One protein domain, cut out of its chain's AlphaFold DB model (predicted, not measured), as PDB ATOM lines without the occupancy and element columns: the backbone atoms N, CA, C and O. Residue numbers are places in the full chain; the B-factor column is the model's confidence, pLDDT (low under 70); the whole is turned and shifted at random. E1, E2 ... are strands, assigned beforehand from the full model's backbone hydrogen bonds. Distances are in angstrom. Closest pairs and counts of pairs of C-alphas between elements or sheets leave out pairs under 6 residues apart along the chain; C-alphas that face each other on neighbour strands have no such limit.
ATOM      1  N   CYS A   3      23.380  85.132  15.816       89.56
ATOM      2  CA  CYS A   3      23.466  84.137  16.875       89.56
ATOM      3  C   CYS A   3      22.623  82.924  16.482       89.56
ATOM      4  O   CYS A   3      21.404  83.051  16.341       89.56
ATOM      5  N   SER A   4      23.255  81.770  16.279       93.62
ATOM      6  CA  SER A   4      22.544  80.511  16.060       93.62
ATOM      7  C   SER A   4      22.066  79.956  17.397       93.62
ATOM      8  O   SER A   4      22.818  79.930  18.369       93.62
ATOM      9  N   ILE A   5      20.821  79.500  17.450       95.50
ATOM     10  CA  ILE A   5      20.254  78.874  18.642       95.50
ATOM     11  C   ILE A   5      20.356  77.369  18.480       95.50
ATOM     12  O   ILE A   5      19.751  76.795  17.574       95.50
ATOM     13  N   CYS A   6      21.115  76.735  19.359       96.56
ATOM     14  CA  CYS A   6      21.422  75.320  19.283       96.56
ATOM     15  C   CYS A   6      20.955  74.601  20.548       96.56
ATOM     16  O   CYS A   6      20.900  75.184  21.628       96.56
ATOM     17  N   GLN A   7      20.649  73.317  20.432       97.75
ATOM     18  CA  GLN A   7      20.278  72.476  21.560       97.75
ATOM     19  C   GLN A   7      20.865  71.086  21.367       97.75
ATOM     20  O   GLN A   7      20.706  70.482  20.307       97.75
ATOM     21  N   TRP A   8      21.554  70.578  22.386       97.75
ATOM     22  CA  TRP A   8      21.981  69.185  22.396       97.75
ATOM     23  C   TRP A   8      20.776  68.293  22.653       97.75
ATOM     24  O   TRP A   8      20.059  68.480  23.637       97.75
ATOM     25  N   VAL A   9      20.552  67.336  21.759       97.62
ATOM     26  CA  VAL A   9      19.430  66.407  21.841       97.62
ATOM     27  C   VAL A   9      19.965  64.990  21.863       97.62
ATOM     28  O   VAL A   9      20.595  64.532  20.907       97.62
ATOM     29  N   LYS A  10      19.706  64.296  22.967       97.12
ATOM     30  CA  LYS A  10      20.040  62.888  23.140       97.12
ATOM     31  C   LYS A  10      18.825  62.039  22.807       97.12
ATOM     32  O   LYS A  10      17.769  62.210  23.409       97.12
ATOM     33  N   ILE A  11      18.987  61.115  21.872       95.62
ATOM     34  CA  ILE A  11      17.973  60.126  21.531       95.62
ATOM     35  C   ILE A  11      18.280  58.850  22.310       95.62
ATOM     36  O   ILE A  11      19.390  58.316  22.223       95.62
ATOM     37  N   VAL A  12      17.300  58.370  23.068       95.75
ATOM     38  CA  VAL A  12      17.407  57.161  23.892       95.75
ATOM     39  C   VAL A  12      16.306  56.160  23.556       95.75
ATOM     40  O   VAL A  12      15.261  56.522  23.008       95.75
ATOM     41  N   ASP A  13      16.531  54.896  23.894       92.81
ATOM     42  CA  ASP A  13      15.491  53.867  23.868       92.81
ATOM     43  C   ASP A  13      14.584  53.928  25.123       92.81
ATOM     44  O   ASP A  13      14.757  54.761  26.016       92.81
ATOM     45  N   MET A  14      13.611  53.016  25.219       90.88
ATOM     46  CA  MET A  14      12.700  52.923  26.374       90.88
ATOM     47  C   MET A  14      13.390  52.522  27.689       90.88
ATOM     48  O   MET A  14      12.798  52.681  28.755       90.88
ATOM     49  N   ASN A  15      14.620  52.009  27.630       93.69
ATOM     50  CA  ASN A  15      15.435  51.646  28.788       93.69
ATOM     51  C   ASN A  15      16.446  52.745  29.152       93.69
ATOM     52  O   ASN A  15      17.293  52.530  30.021       93.69
ATOM     53  N   ASN A  16      16.341  53.925  28.527       89.69
ATOM     54  CA  ASN A  16      17.245  55.059  28.698       89.69
ATOM     55  C   ASN A  16      18.688  54.781  28.220       89.69
ATOM     56  O   ASN A  16      19.634  55.438  28.661       89.69
ATOM     57  N   GLU A  17      18.868  53.818  27.315       92.44
ATOM     58  CA  GLU A  17      20.135  53.576  26.632       92.44
ATOM     59  C   GLU A  17      20.328  54.620  25.525       92.44
ATOM     60  O   GLU A  17      19.447  54.839  24.691       92.44
ATOM     61  N   ALA A  18      21.477  55.302  25.532       91.62
ATOM     62  CA  ALA A  18      21.780  56.343  24.557       91.62
ATOM     63  C   ALA A  18      22.072  55.736  23.184       91.62
ATOM     64  O   ALA A  18      23.025  54.978  23.024       91.62
ATOM     65  N   LEU A  19      21.276  56.123  22.190       93.44
ATOM     66  CA  LEU A  19      21.419  55.657  20.814       93.44
ATOM     67  C   LEU A  19      22.236  56.642  19.983       93.44
ATOM     68  O   LEU A  19      23.147  56.252  19.259       93.44
ATOM     69  N   THR A  20      21.916  57.931  20.094       94.25
ATOM     70  CA  THR A  20      22.666  59.004  19.438       94.25
ATOM     71  C   THR A  20      22.516  60.313  20.203       94.25
ATOM     72  O   THR A  20      21.586  60.502  20.989       94.25
ATOM     73  N   GLU A  21      23.443  61.230  19.972       95.00
ATOM     74  CA  GLU A  21      23.403  62.594  20.473       95.00
ATOM     75  C   GLU A  21      23.760  63.524  19.321       95.00
ATOM     76  O   GLU A  21      24.750  63.315  18.620       95.00
ATOM     77  N   GLN A  22      22.925  64.532  19.096       95.62
ATOM     78  CA  GLN A  22      23.100  65.453  17.984       95.62
ATOM     79  C   GLN A  22      22.792  66.886  18.386       95.62
ATOM     80  O   GLN A  22      21.987  67.150  19.282       95.62
ATOM     81  N   LEU A  23      23.432  67.823  17.691       97.06
ATOM     82  CA  LEU A  23      23.161  69.240  17.850       97.06
ATOM     83  C   LEU A  23      22.008  69.638  16.926       97.06
ATOM     84  O   LEU A  23      22.157  69.635  15.705       97.06
ATOM     85  N   PHE A  24      20.865  69.993  17.505       97.00
ATOM     86  CA  PHE A  24      19.736  70.544  16.768       97.00
ATOM     87  C   PHE A  24      19.857  72.070  16.693       97.00
ATOM     88  O   PHE A  24      20.069  72.729  17.713       97.00
ATOM     89  N   VAL A  25      19.724  72.641  15.493       96.44
ATOM     90  CA  VAL A  25      19.794  74.092  15.269       96.44
ATOM     91  C   VAL A  25      18.384  74.623  15.051       96.44
ATOM     92  O   VAL A  25      17.758  74.342  14.032       96.44
ATOM     93  N   HIS A  26      17.894  75.414  16.004       94.81
ATOM     94  CA  HIS A  26      16.552  75.995  15.953       94.81
ATOM     95  C   HIS A  26      16.429  77.101  14.897       94.81
ATOM     96  O   HIS A  26      15.354  77.309  14.334       94.81
ATOM     97  N   GLY A  27      17.530  77.804  14.625       92.19
ATOM     98  CA  GLY A  27      17.604  78.898  13.659       92.19
ATOM     99  C   GLY A  27      18.618  79.962  14.068       92.19
ATOM    100  O   GLY A  27      19.462  79.734  14.936       92.19
ATOM    101  N   GLU A  28      18.523  81.139  13.450       91.25
ATOM    102  CA  GLU A  28      19.354  82.307  13.753       91.25
ATOM    103  C   GLU A  28      18.491  83.469  14.249       91.25
ATOM    104  O   GLU A  28      17.399  83.705  13.732       91.25
ATOM    105  N   ILE A  29      19.003  84.226  15.219       87.88
ATOM    106  CA  ILE A  29      18.415  85.495  15.652       87.88
ATOM    107  C   ILE A  29      19.390  86.620  15.306       87.88
ATOM    108  O   ILE A  29      20.578  86.570  15.644       87.88
ATOM    109  N   GLU A  30      18.883  87.650  14.632       83.12
ATOM    110  CA  GLU A  30      19.640  88.863  14.336       83.12
ATOM    111  C   GLU A  30      19.420  89.923  15.422       83.12
ATOM    112  O   GLU A  30      18.297  90.189  15.841       83.12
ATOM    113  N   GLY A  31      20.504  90.554  15.878       67.31
ATOM    114  CA  GLY A  31      20.430  91.764  16.705       67.31
ATOM    115  C   GLY A  31      20.100  91.563  18.191       67.31
ATOM    116  O   GLY A  31      20.124  92.539  18.935       67.31
ATOM    117  N   ALA A  32      19.852  90.333  18.653       67.81
ATOM    118  CA  ALA A  32      19.639  90.045  20.071       67.81
ATOM    119  C   ALA A  32      20.955  89.678  20.779       67.81
ATOM    120  O   ALA A  32      21.611  88.697  20.427       67.81
ATOM    121  N   ALA A  33      21.314  90.433  21.820       70.25
ATOM    122  CA  ALA A  33      22.344  90.027  22.772       70.25
ATOM    123  C   ALA A  33      21.735  89.022  23.763       70.25
ATOM    124  O   ALA A  33      21.200  89.400  24.806       70.25
ATOM    125  N   LEU A  34      21.758  87.735  23.408       85.56
ATOM    126  CA  LEU A  34      21.399  86.670  24.344       85.56
ATOM    127  C   LEU A  34      22.426  86.604  25.474       85.56
ATOM    128  O   LEU A  34      23.613  86.852  25.277       85.56
ATOM    129  N   THR A  35      21.950  86.264  26.666       90.88
ATOM    130  CA  THR A  35      22.784  86.055  27.851       90.88
ATOM    131  C   THR A  35      22.498  84.680  28.426       90.88
ATOM    132  O   THR A  35      21.385  84.161  28.299       90.88
ATOM    133  N   VAL A  36      23.496  84.086  29.078       94.44
ATOM    134  CA  VAL A  36      23.276  82.876  29.874       94.44
ATOM    135  C   VAL A  36      22.232  83.188  30.944       94.44
ATOM    136  O   VAL A  36      22.320  84.188  31.655       94.44
ATOM    137  N   GLY A  37      21.219  82.334  31.040       93.81
ATOM    138  CA  GLY A  37      20.068  82.529  31.910       93.81
ATOM    139  C   GLY A  37      18.830  83.109  31.233       93.81
ATOM    140  O   GLY A  37      17.747  82.987  31.806       93.81
ATOM    141  N   ALA A  38      18.954  83.662  30.023       93.06
ATOM    142  CA  ALA A  38      17.801  84.037  29.212       93.06
ATOM    143  C   ALA A  38      16.959  82.805  28.838       93.06
ATOM    144  O   ALA A  38      17.423  81.666  28.911       93.06
ATOM    145  N   SER A  39      15.717  83.033  28.415       94.50
ATOM    146  CA  SER A  39      14.847  81.978  27.893       94.50
ATOM    147  C   SER A  39      14.585  82.177  26.408       94.50
ATOM    148  O   SER A  39      14.313  83.293  25.970       94.50
ATOM    149  N   VAL A  40      14.605  81.080  25.660       93.88
ATOM    150  CA  VAL A  40      14.130  81.005  24.280       93.88
ATOM    151  C   VAL A  40      12.830  80.211  24.269       93.88
ATOM    152  O   VAL A  40      12.711  79.193  24.948       93.88
ATOM    153  N   VAL A  41      11.843  80.700  23.521       93.94
ATOM    154  CA  VAL A  41      10.574  80.004  23.293       93.94
ATOM    155  C   VAL A  41      10.561  79.519  21.851       93.94
ATOM    156  O   VAL A  41      10.792  80.309  20.938       93.94
ATOM    157  N   THR A  42      10.329  78.227  21.654       93.25
ATOM    158  CA  THR A  42      10.359  77.559  20.345       93.25
ATOM    159  C   THR A  42       9.364  76.396  20.327       93.25
ATOM    160  O   THR A  42       8.709  76.111  21.331       93.25
ATOM    161  N   HIS A  43       9.194  75.740  19.182       92.12
ATOM    162  CA  HIS A  43       8.390  74.523  19.112       92.12
ATOM    163  C   HIS A  43       9.055  73.397  19.907       92.12
ATOM    164  O   HIS A  43      10.283  73.279  19.936       92.12
ATOM    165  N   SER A  44       8.234  72.554  20.531       93.31
ATOM    166  CA  SER A  44       8.706  71.315  21.145       93.31
ATOM    167  C   SER A  44       9.401  70.438  20.100       93.31
ATOM    168  O   SER A  44       9.038  70.457  18.922       93.31
ATOM    169  N   LEU A  45      10.418  69.688  20.517       94.88
ATOM    170  CA  LEU A  45      11.119  68.744  19.648       94.88
ATOM    171  C   LEU A  45      10.500  67.351  19.750       94.88
ATOM    172  O   LEU A  45      10.090  66.918  20.826       94.88
ATOM    173  N   GLY A  46      10.482  66.651  18.624       94.00
ATOM    174  CA  GLY A  46      10.050  65.271  18.490       94.00
ATOM    175  C   GLY A  46      10.959  64.495  17.542       94.00
ATOM    176  O   GLY A  46      11.971  65.005  17.060       94.00
ATOM    177  N   LEU A  47      10.597  63.243  17.288       93.31
ATOM    178  CA  LEU A  47      11.354  62.314  16.462       93.31
ATOM    179  C   LEU A  47      10.559  61.915  15.221       93.31
ATOM    180  O   LEU A  47       9.413  61.475  15.304       93.31
ATOM    181  N   LYS A  48      11.196  62.030  14.056       91.12
ATOM    182  CA  LYS A  48      10.759  61.387  12.817       91.12
ATOM    183  C   LYS A  48      11.783  60.305  12.492       91.12
ATOM    184  O   LYS A  48      12.844  60.580  11.937       91.12
ATOM    185  N   LYS A  49      11.486  59.061  12.882       85.19
ATOM    186  CA  LYS A  49      12.460  57.953  12.908       85.19
ATOM    187  C   LYS A  49      13.602  58.275  13.889       85.19
ATOM    188  O   LYS A  49      13.380  58.272  15.090       85.19
ATOM    189  N   PHE A  50      14.800  58.581  13.394       85.88
ATOM    190  CA  PHE A  50      15.960  58.980  14.210       85.88
ATOM    191  C   PHE A  50      16.339  60.452  14.008       85.88
ATOM    192  O   PHE A  50      17.373  60.896  14.496       85.88
ATOM    193  N   GLU A  51      15.527  61.204  13.267       90.94
ATOM    194  CA  GLU A  51      15.756  62.619  13.021       90.94
ATOM    195  C   GLU A  51      14.987  63.458  14.040       90.94
ATOM    196  O   GLU A  51      13.780  63.287  14.224       90.94
ATOM    197  N   VAL A  52      15.695  64.375  14.698       94.75
ATOM    198  CA  VAL A  52      15.081  65.371  15.575       94.75
ATOM    199  C   VAL A  52      14.405  66.428  14.713       94.75
ATOM    200  O   VAL A  52      15.055  67.073  13.893       94.75
ATOM    201  N   VAL A  53      13.109  66.619  14.924       94.25
ATOM    202  CA  VAL A  53      12.277  67.579  14.194       94.25
ATOM    203  C   VAL A  53      11.441  68.402  15.165       94.25
ATOM    204  O   VAL A  53      11.309  68.065  16.339       94.25
ATOM    205  N   TYR A  54      10.830  69.475  14.672       94.25
ATOM    206  CA  TYR A  54       9.796  70.169  15.431       94.25
ATOM    207  C   TYR A  54       8.509  69.346  15.483       94.25
ATOM    208  O   TYR A  54       8.001  68.917  14.446       94.25
ATOM    209  N   ASP A  55       7.948  69.197  16.678       92.06
ATOM    210  CA  ASP A  55       6.606  68.670  16.879       92.06
ATOM    211  C   ASP A  55       5.577  69.766  16.583       92.06
ATOM    212  O   ASP A  55       5.392  70.715  17.348       92.06
ATOM    213  N   LYS A  56       4.946  69.651  15.413       87.88
ATOM    214  CA  LYS A  56       3.942  70.597  14.908       87.88
ATOM    215  C   LYS A  56       2.515  70.050  15.004       87.88
ATOM    216  O   LYS A  56       1.624  70.590  14.352       87.88
ATOM    217  N   ARG A  57       2.289  68.970  15.764       86.88
ATOM    218  CA  ARG A  57       0.943  68.412  15.959       86.88
ATOM    219  C   ARG A  57       0.039  69.451  16.627       86.88
ATOM    220  O   ARG A  57       0.479  70.206  17.496       86.88
ATOM    221  N   GLU A  58      -1.229  69.500  16.220       84.56
ATOM    222  CA  GLU A  58      -2.196  70.419  16.829       84.56
ATOM    223  C   GLU A  58      -2.319  70.159  18.338       84.56
ATOM    224  O   GLU A  58      -2.383  69.015  18.785       84.56
ATOM    225  N   GLY A  59      -2.347  71.236  19.126       82.56
ATOM    226  CA  GLY A  59      -2.442  71.166  20.586       82.56
ATOM    227  C   GLY A  59      -1.107  71.000  21.322       82.56
ATOM    228  O   GLY A  59      -1.107  71.045  22.550       82.56
ATOM    229  N   ILE A  60       0.022  70.858  20.617       83.69
ATOM    230  CA  ILE A  60       1.346  70.891  21.248       83.69
ATOM    231  C   ILE A  60       1.714  72.333  21.598       83.69
ATOM    232  O   ILE A  60       1.811  73.206  20.732       83.69
ATOM    233  N   GLU A  61       1.919  72.581  22.889       87.00
ATOM    234  CA  GLU A  61       2.352  73.882  23.388       87.00
ATOM    235  C   GLU A  61       3.807  74.181  22.997       87.00
ATOM    236  O   GLU A  61       4.637  73.289  22.776       87.00
ATOM    237  N   SER A  62       4.122  75.475  22.909       90.31
ATOM    238  CA  SER A  62       5.497  75.924  22.727       90.31
ATOM    239  C   SER A  62       6.336  75.592  23.959       90.31
ATOM    240  O   SER A  62       5.902  75.741  25.102       90.31
ATOM    241  N   ALA A  63       7.568  75.160  23.722       92.19
ATOM    242  CA  ALA A  63       8.523  74.863  24.770       92.19
ATOM    243  C   ALA A  63       9.351  76.106  25.097       92.19
ATOM    244  O   ALA A  63       9.718  76.900  24.223       92.19
ATOM    245  N   ARG A  64       9.663  76.267  26.382       95.31
ATOM    246  CA  ARG A  64      10.581  77.291  26.877       95.31
ATOM    247  C   ARG A  64      11.847  76.610  27.359       95.31
ATOM    248  O   ARG A  64      11.770  75.779  28.256       95.31
ATOM    249  N   PHE A  65      12.983  77.047  26.834       96.19
ATOM    250  CA  PHE A  65      14.291  76.545  27.226       96.19
ATOM    251  C   PHE A  65      15.186  77.662  27.740       96.19
ATOM    252  O   PHE A  65      15.173  78.782  27.217       96.19
ATOM    253  N   LYS A  66      15.993  77.363  28.752       97.06
ATOM    254  CA  LYS A  66      17.023  78.274  29.251       97.06
ATOM    255  C   LYS A  66      18.270  78.219  28.369       97.06
ATOM    256  O   LYS A  66      18.730  77.139  28.019       97.06
ATOM    257  N   VAL A  67      18.856  79.378  28.072       96.94
ATOM    258  CA  VAL A  67      20.213  79.468  27.519       96.94
ATOM    259  C   VAL A  67      21.197  79.147  28.637       96.94
ATOM    260  O   VAL A  67      21.246  79.861  29.644       96.94
ATOM    261  N   VAL A  68      21.963  78.074  28.475       97.75
ATOM    262  CA  VAL A  68      22.925  77.593  29.476       97.75
ATOM    263  C   VAL A  68      24.365  77.938  29.119       97.75
ATOM    264  O   VAL A  68      25.184  78.045  30.025       97.75
ATOM    265  N   ASP A  69      24.656  78.165  27.837       96.62
ATOM    266  CA  ASP A  69      25.998  78.508  27.371       96.62
ATOM    267  C   ASP A  69      25.965  79.369  26.099       96.62
ATOM    268  O   ASP A  69      24.970  79.377  25.366       96.62
ATOM    269  N   ILE A  70      27.041  80.114  25.850       94.31
ATOM    270  CA  ILE A  70      27.248  80.899  24.630       94.31
ATOM    271  C   ILE A  70      28.685  80.691  24.142       94.31
ATOM    272  O   ILE A  70      29.644  81.057  24.818       94.31
ATOM    273  N   GLU A  71      28.819  80.187  22.921       93.25
ATOM    274  CA  GLU A  71      30.088  79.999  22.219       93.25
ATOM    275  C   GLU A  71      30.290  81.111  21.187       93.25
ATOM    276  O   GLU A  71      29.359  81.497  20.472       93.25
ATOM    277  N   VAL A  72      31.522  81.604  21.071       91.12
ATOM    278  CA  VAL A  72      31.941  82.497  19.985       91.12
ATOM    279  C   VAL A  72      33.027  81.792  19.181       91.12
ATOM    280  O   VAL A  72      34.130  81.574  19.682       91.12
ATOM    281  N   ASP A  73      32.720  81.461  17.930       89.75
ATOM    282  CA  ASP A  73      33.694  80.891  17.003       89.75
ATOM    283  C   ASP A  73      34.551  82.017  16.412       89.75
ATOM    284  O   ASP A  73      34.081  82.856  15.636       89.75
ATOM    285  N   MET A  74      35.824  82.026  16.812       91.19
ATOM    286  CA  MET A  74      36.836  82.980  16.357       91.19
ATOM    287  C   MET A  74      37.730  82.432  15.233       91.19
ATOM    288  O   MET A  74      38.625  83.137  14.768       91.19
ATOM    289  N   LEU A  75      37.520  81.186  14.794       90.88
ATOM    290  CA  LEU A  75      38.340  80.540  13.766       90.88
ATOM    291  C   LEU A  75      37.946  80.978  12.349       90.88
ATOM    292  O   LEU A  75      38.769  80.905  11.436       90.88
ATOM    293  N   GLN A  76      36.711  81.452  12.154       81.50
ATOM    294  CA  GLN A  76      36.187  81.888  10.857       81.50
ATOM    295  C   GLN A  76      35.672  83.331  10.908       81.50
ATOM    296  O   GLN A  76      35.150  83.781  11.925       81.50
ATOM    297  N   HIS A  77      35.839  84.069   9.804       82.75
ATOM    298  CA  HIS A  77      35.330  85.434   9.653       82.75
ATOM    299  C   HIS A  77      34.159  85.472   8.651       82.75
ATOM    300  O   HIS A  77      34.296  84.920   7.559       82.75
ATOM    301  N   PRO A  78      33.049  86.170   8.965       84.62
ATOM    302  CA  PRO A  78      32.795  86.893  10.215       84.62
ATOM    303  C   PRO A  78      32.645  85.941  11.414       84.62
ATOM    304  O   PRO A  78      32.159  84.827  11.246       84.62
ATOM    305  N   PHE A  79      33.045  86.395  12.609       87.31
ATOM    306  CA  PHE A  79      32.854  85.620  13.839       87.31
ATOM    307  C   PHE A  79      31.385  85.242  14.005       87.31
ATOM    308  O   PHE A  79      30.493  86.079  13.809       87.31
ATOM    309  N   THR A  80      31.143  83.990  14.384       87.06
ATOM    310  CA  THR A  80      29.791  83.477  14.618       87.06
ATOM    311  C   THR A  80      29.576  83.218  16.099       87.06
ATOM    312  O   THR A  80      30.519  82.985  16.856       87.06
ATOM    313  N   THR A  81      28.328  83.319  16.540       91.25
ATOM    314  CA  THR A  81      27.952  83.055  17.929       91.25
ATOM    315  C   THR A  81      26.897  81.973  17.956       91.25
ATOM    316  O   THR A  81      25.976  81.988  17.139       91.25
ATOM    317  N   ARG A  82      27.020  81.045  18.898       93.88
ATOM    318  CA  ARG A  82      26.026  80.009  19.156       93.88
ATOM    319  C   ARG A  82      25.564  80.121  20.595       93.88
ATOM    320  O   ARG A  82      26.385  80.136  21.502       93.88
ATOM    321  N   ALA A  83      24.259  80.200  20.807       95.25
ATOM    322  CA  ALA A  83      23.661  80.071  22.126       95.25
ATOM    323  C   ALA A  83      23.150  78.640  22.291       95.25
ATOM    324  O   ALA A  83      22.376  78.161  21.462       95.25
ATOM    325  N   TYR A  84      23.560  77.976  23.364       97.19
ATOM    326  CA  TYR A  84      23.139  76.619  23.677       97.19
ATOM    327  C   TYR A  84      22.011  76.646  24.695       97.19
ATOM    328  O   TYR A  84      22.132  77.218  25.783       97.19
ATOM    329  N   LEU A  85      20.903  76.019  24.324       97.38
ATOM    330  CA  LEU A  85      19.778  75.745  25.199       97.38
ATOM    331  C   LEU A  85      20.083  74.547  26.099       97.38
ATOM    332  O   LEU A  85      20.956  73.729  25.792       97.38
ATOM    333  N   GLU A  86      19.349  74.433  27.202       97.50
ATOM    334  CA  GLU A  86      19.412  73.246  28.049       97.50
ATOM    335  C   GLU A  86      19.181  71.960  27.228       97.50
ATOM    336  O   GLU A  86      18.299  71.921  26.361       97.50
ATOM    337  N   PRO A  87      20.000  70.915  27.450       96.75
ATOM    338  CA  PRO A  87      19.937  69.702  26.653       96.75
ATOM    339  C   PRO A  87      18.608  68.981  26.864       96.75
ATOM    340  O   PRO A  87      18.048  68.981  27.962       96.75
ATOM    341  N   GLN A  88      18.125  68.322  25.815       96.12
ATOM    342  CA  GLN A  88      16.871  67.577  25.840       96.12
ATOM    343  C   GLN A  88      17.108  66.097  25.549       96.12
ATOM    344  O   GLN A  88      17.959  65.730  24.741       96.12
ATOM    345  N   VAL A  89      16.327  65.241  26.205       96.00
ATOM    346  CA  VAL A  89      16.293  63.803  25.936       96.00
ATOM    347  C   VAL A  89      14.996  63.476  25.207       96.00
ATOM    348  O   VAL A  89      13.920  63.837  25.678       96.00
ATOM    349  N   LEU A  90      15.100  62.796  24.067       95.06
ATOM    350  CA  LEU A  90      13.972  62.266  23.313       95.06
ATOM    351  C   LEU A  90      14.007  60.741  23.363       95.06
ATOM    352  O   LEU A  90      15.005  60.114  23.017       95.06
ATOM    353  N   ILE A  91      12.899  60.150  23.792       94.00
ATOM    354  CA  ILE A  91      12.734  58.700  23.916       94.00
ATOM    355  C   ILE A  91      12.012  58.186  22.667       94.00
ATOM    356  O   ILE A  91      10.888  58.627  22.391       94.00
ATOM    357  N   ILE A  92      12.634  57.255  21.938       90.06
ATOM    358  CA  ILE A  92      12.021  56.577  20.781       90.06
ATOM    359  C   ILE A  92      10.708  55.915  21.204       90.06
ATOM    360  O   ILE A  92      10.618  55.355  22.294       90.06
TER     361      ILE A  92
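This is residues 3 to 92 of the 101 residues of an uncharacterized protein of Paenibacillus sp. UNC499MF (UniProt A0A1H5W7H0). A long, strongly twisted and curled sheet of five strands forms one wall, and the small hairpin E4 and E5 covers part of one face, making a lopsided sandwich, two sheets face to face. The 90 printed residues hold seven named strands, E1 to E7 in chain order, and no named helix, an all-strand class. The larger sheet runs E2, E1, E7, E6, E3 and is mixed; the smaller is antiparallel. The whole is only just compact, close to loose, with a radius of gyration of the C-alphas of 14.2 A and spans of 41 by 30 by 21 A.

Find C-alpha 18 at (21.780, 56.343, 24.557); from there E2 runs 34.2 A to residue 30. Beside it look for E1, residues 3 to 12, 28.5 A, then E7, residues 80 to 91, 31.5 A, ending at (12.734, 58.700, 23.916). E6, residues 62 to 73, 29.2 A, bends by 67 degrees at residue 68. E3 is residues 39 to 43, E4 45 to 48, E5 51 to 54.

E2 and E1 form an antiparallel hairpin, with N 7 and O 24 at 2.8 A. E1 and E7 are parallel, N 6 and O 83 at 2.8 A. The hairpin E6 and E7 is antiparallel, N 71 and O 82 at 2.8 A. E6 pairs with E3, antiparallel, over residues 62 to 66, N 40 and O 65 at 2.8 A. E3 runs on into E4 at 32 degrees; in the hairpin E4 and E5, N 46 and O 53 are 2.8 A apart. The closest C-alphas of E4 and E7 are Gly 46 and Leu 90, 6.9 A.

The C-alphas of Asn 15 and His 77 are farthest apart, 43.6 A. The printed part has no cut and no long link; residues 31 to 32 are under pLDDT 70.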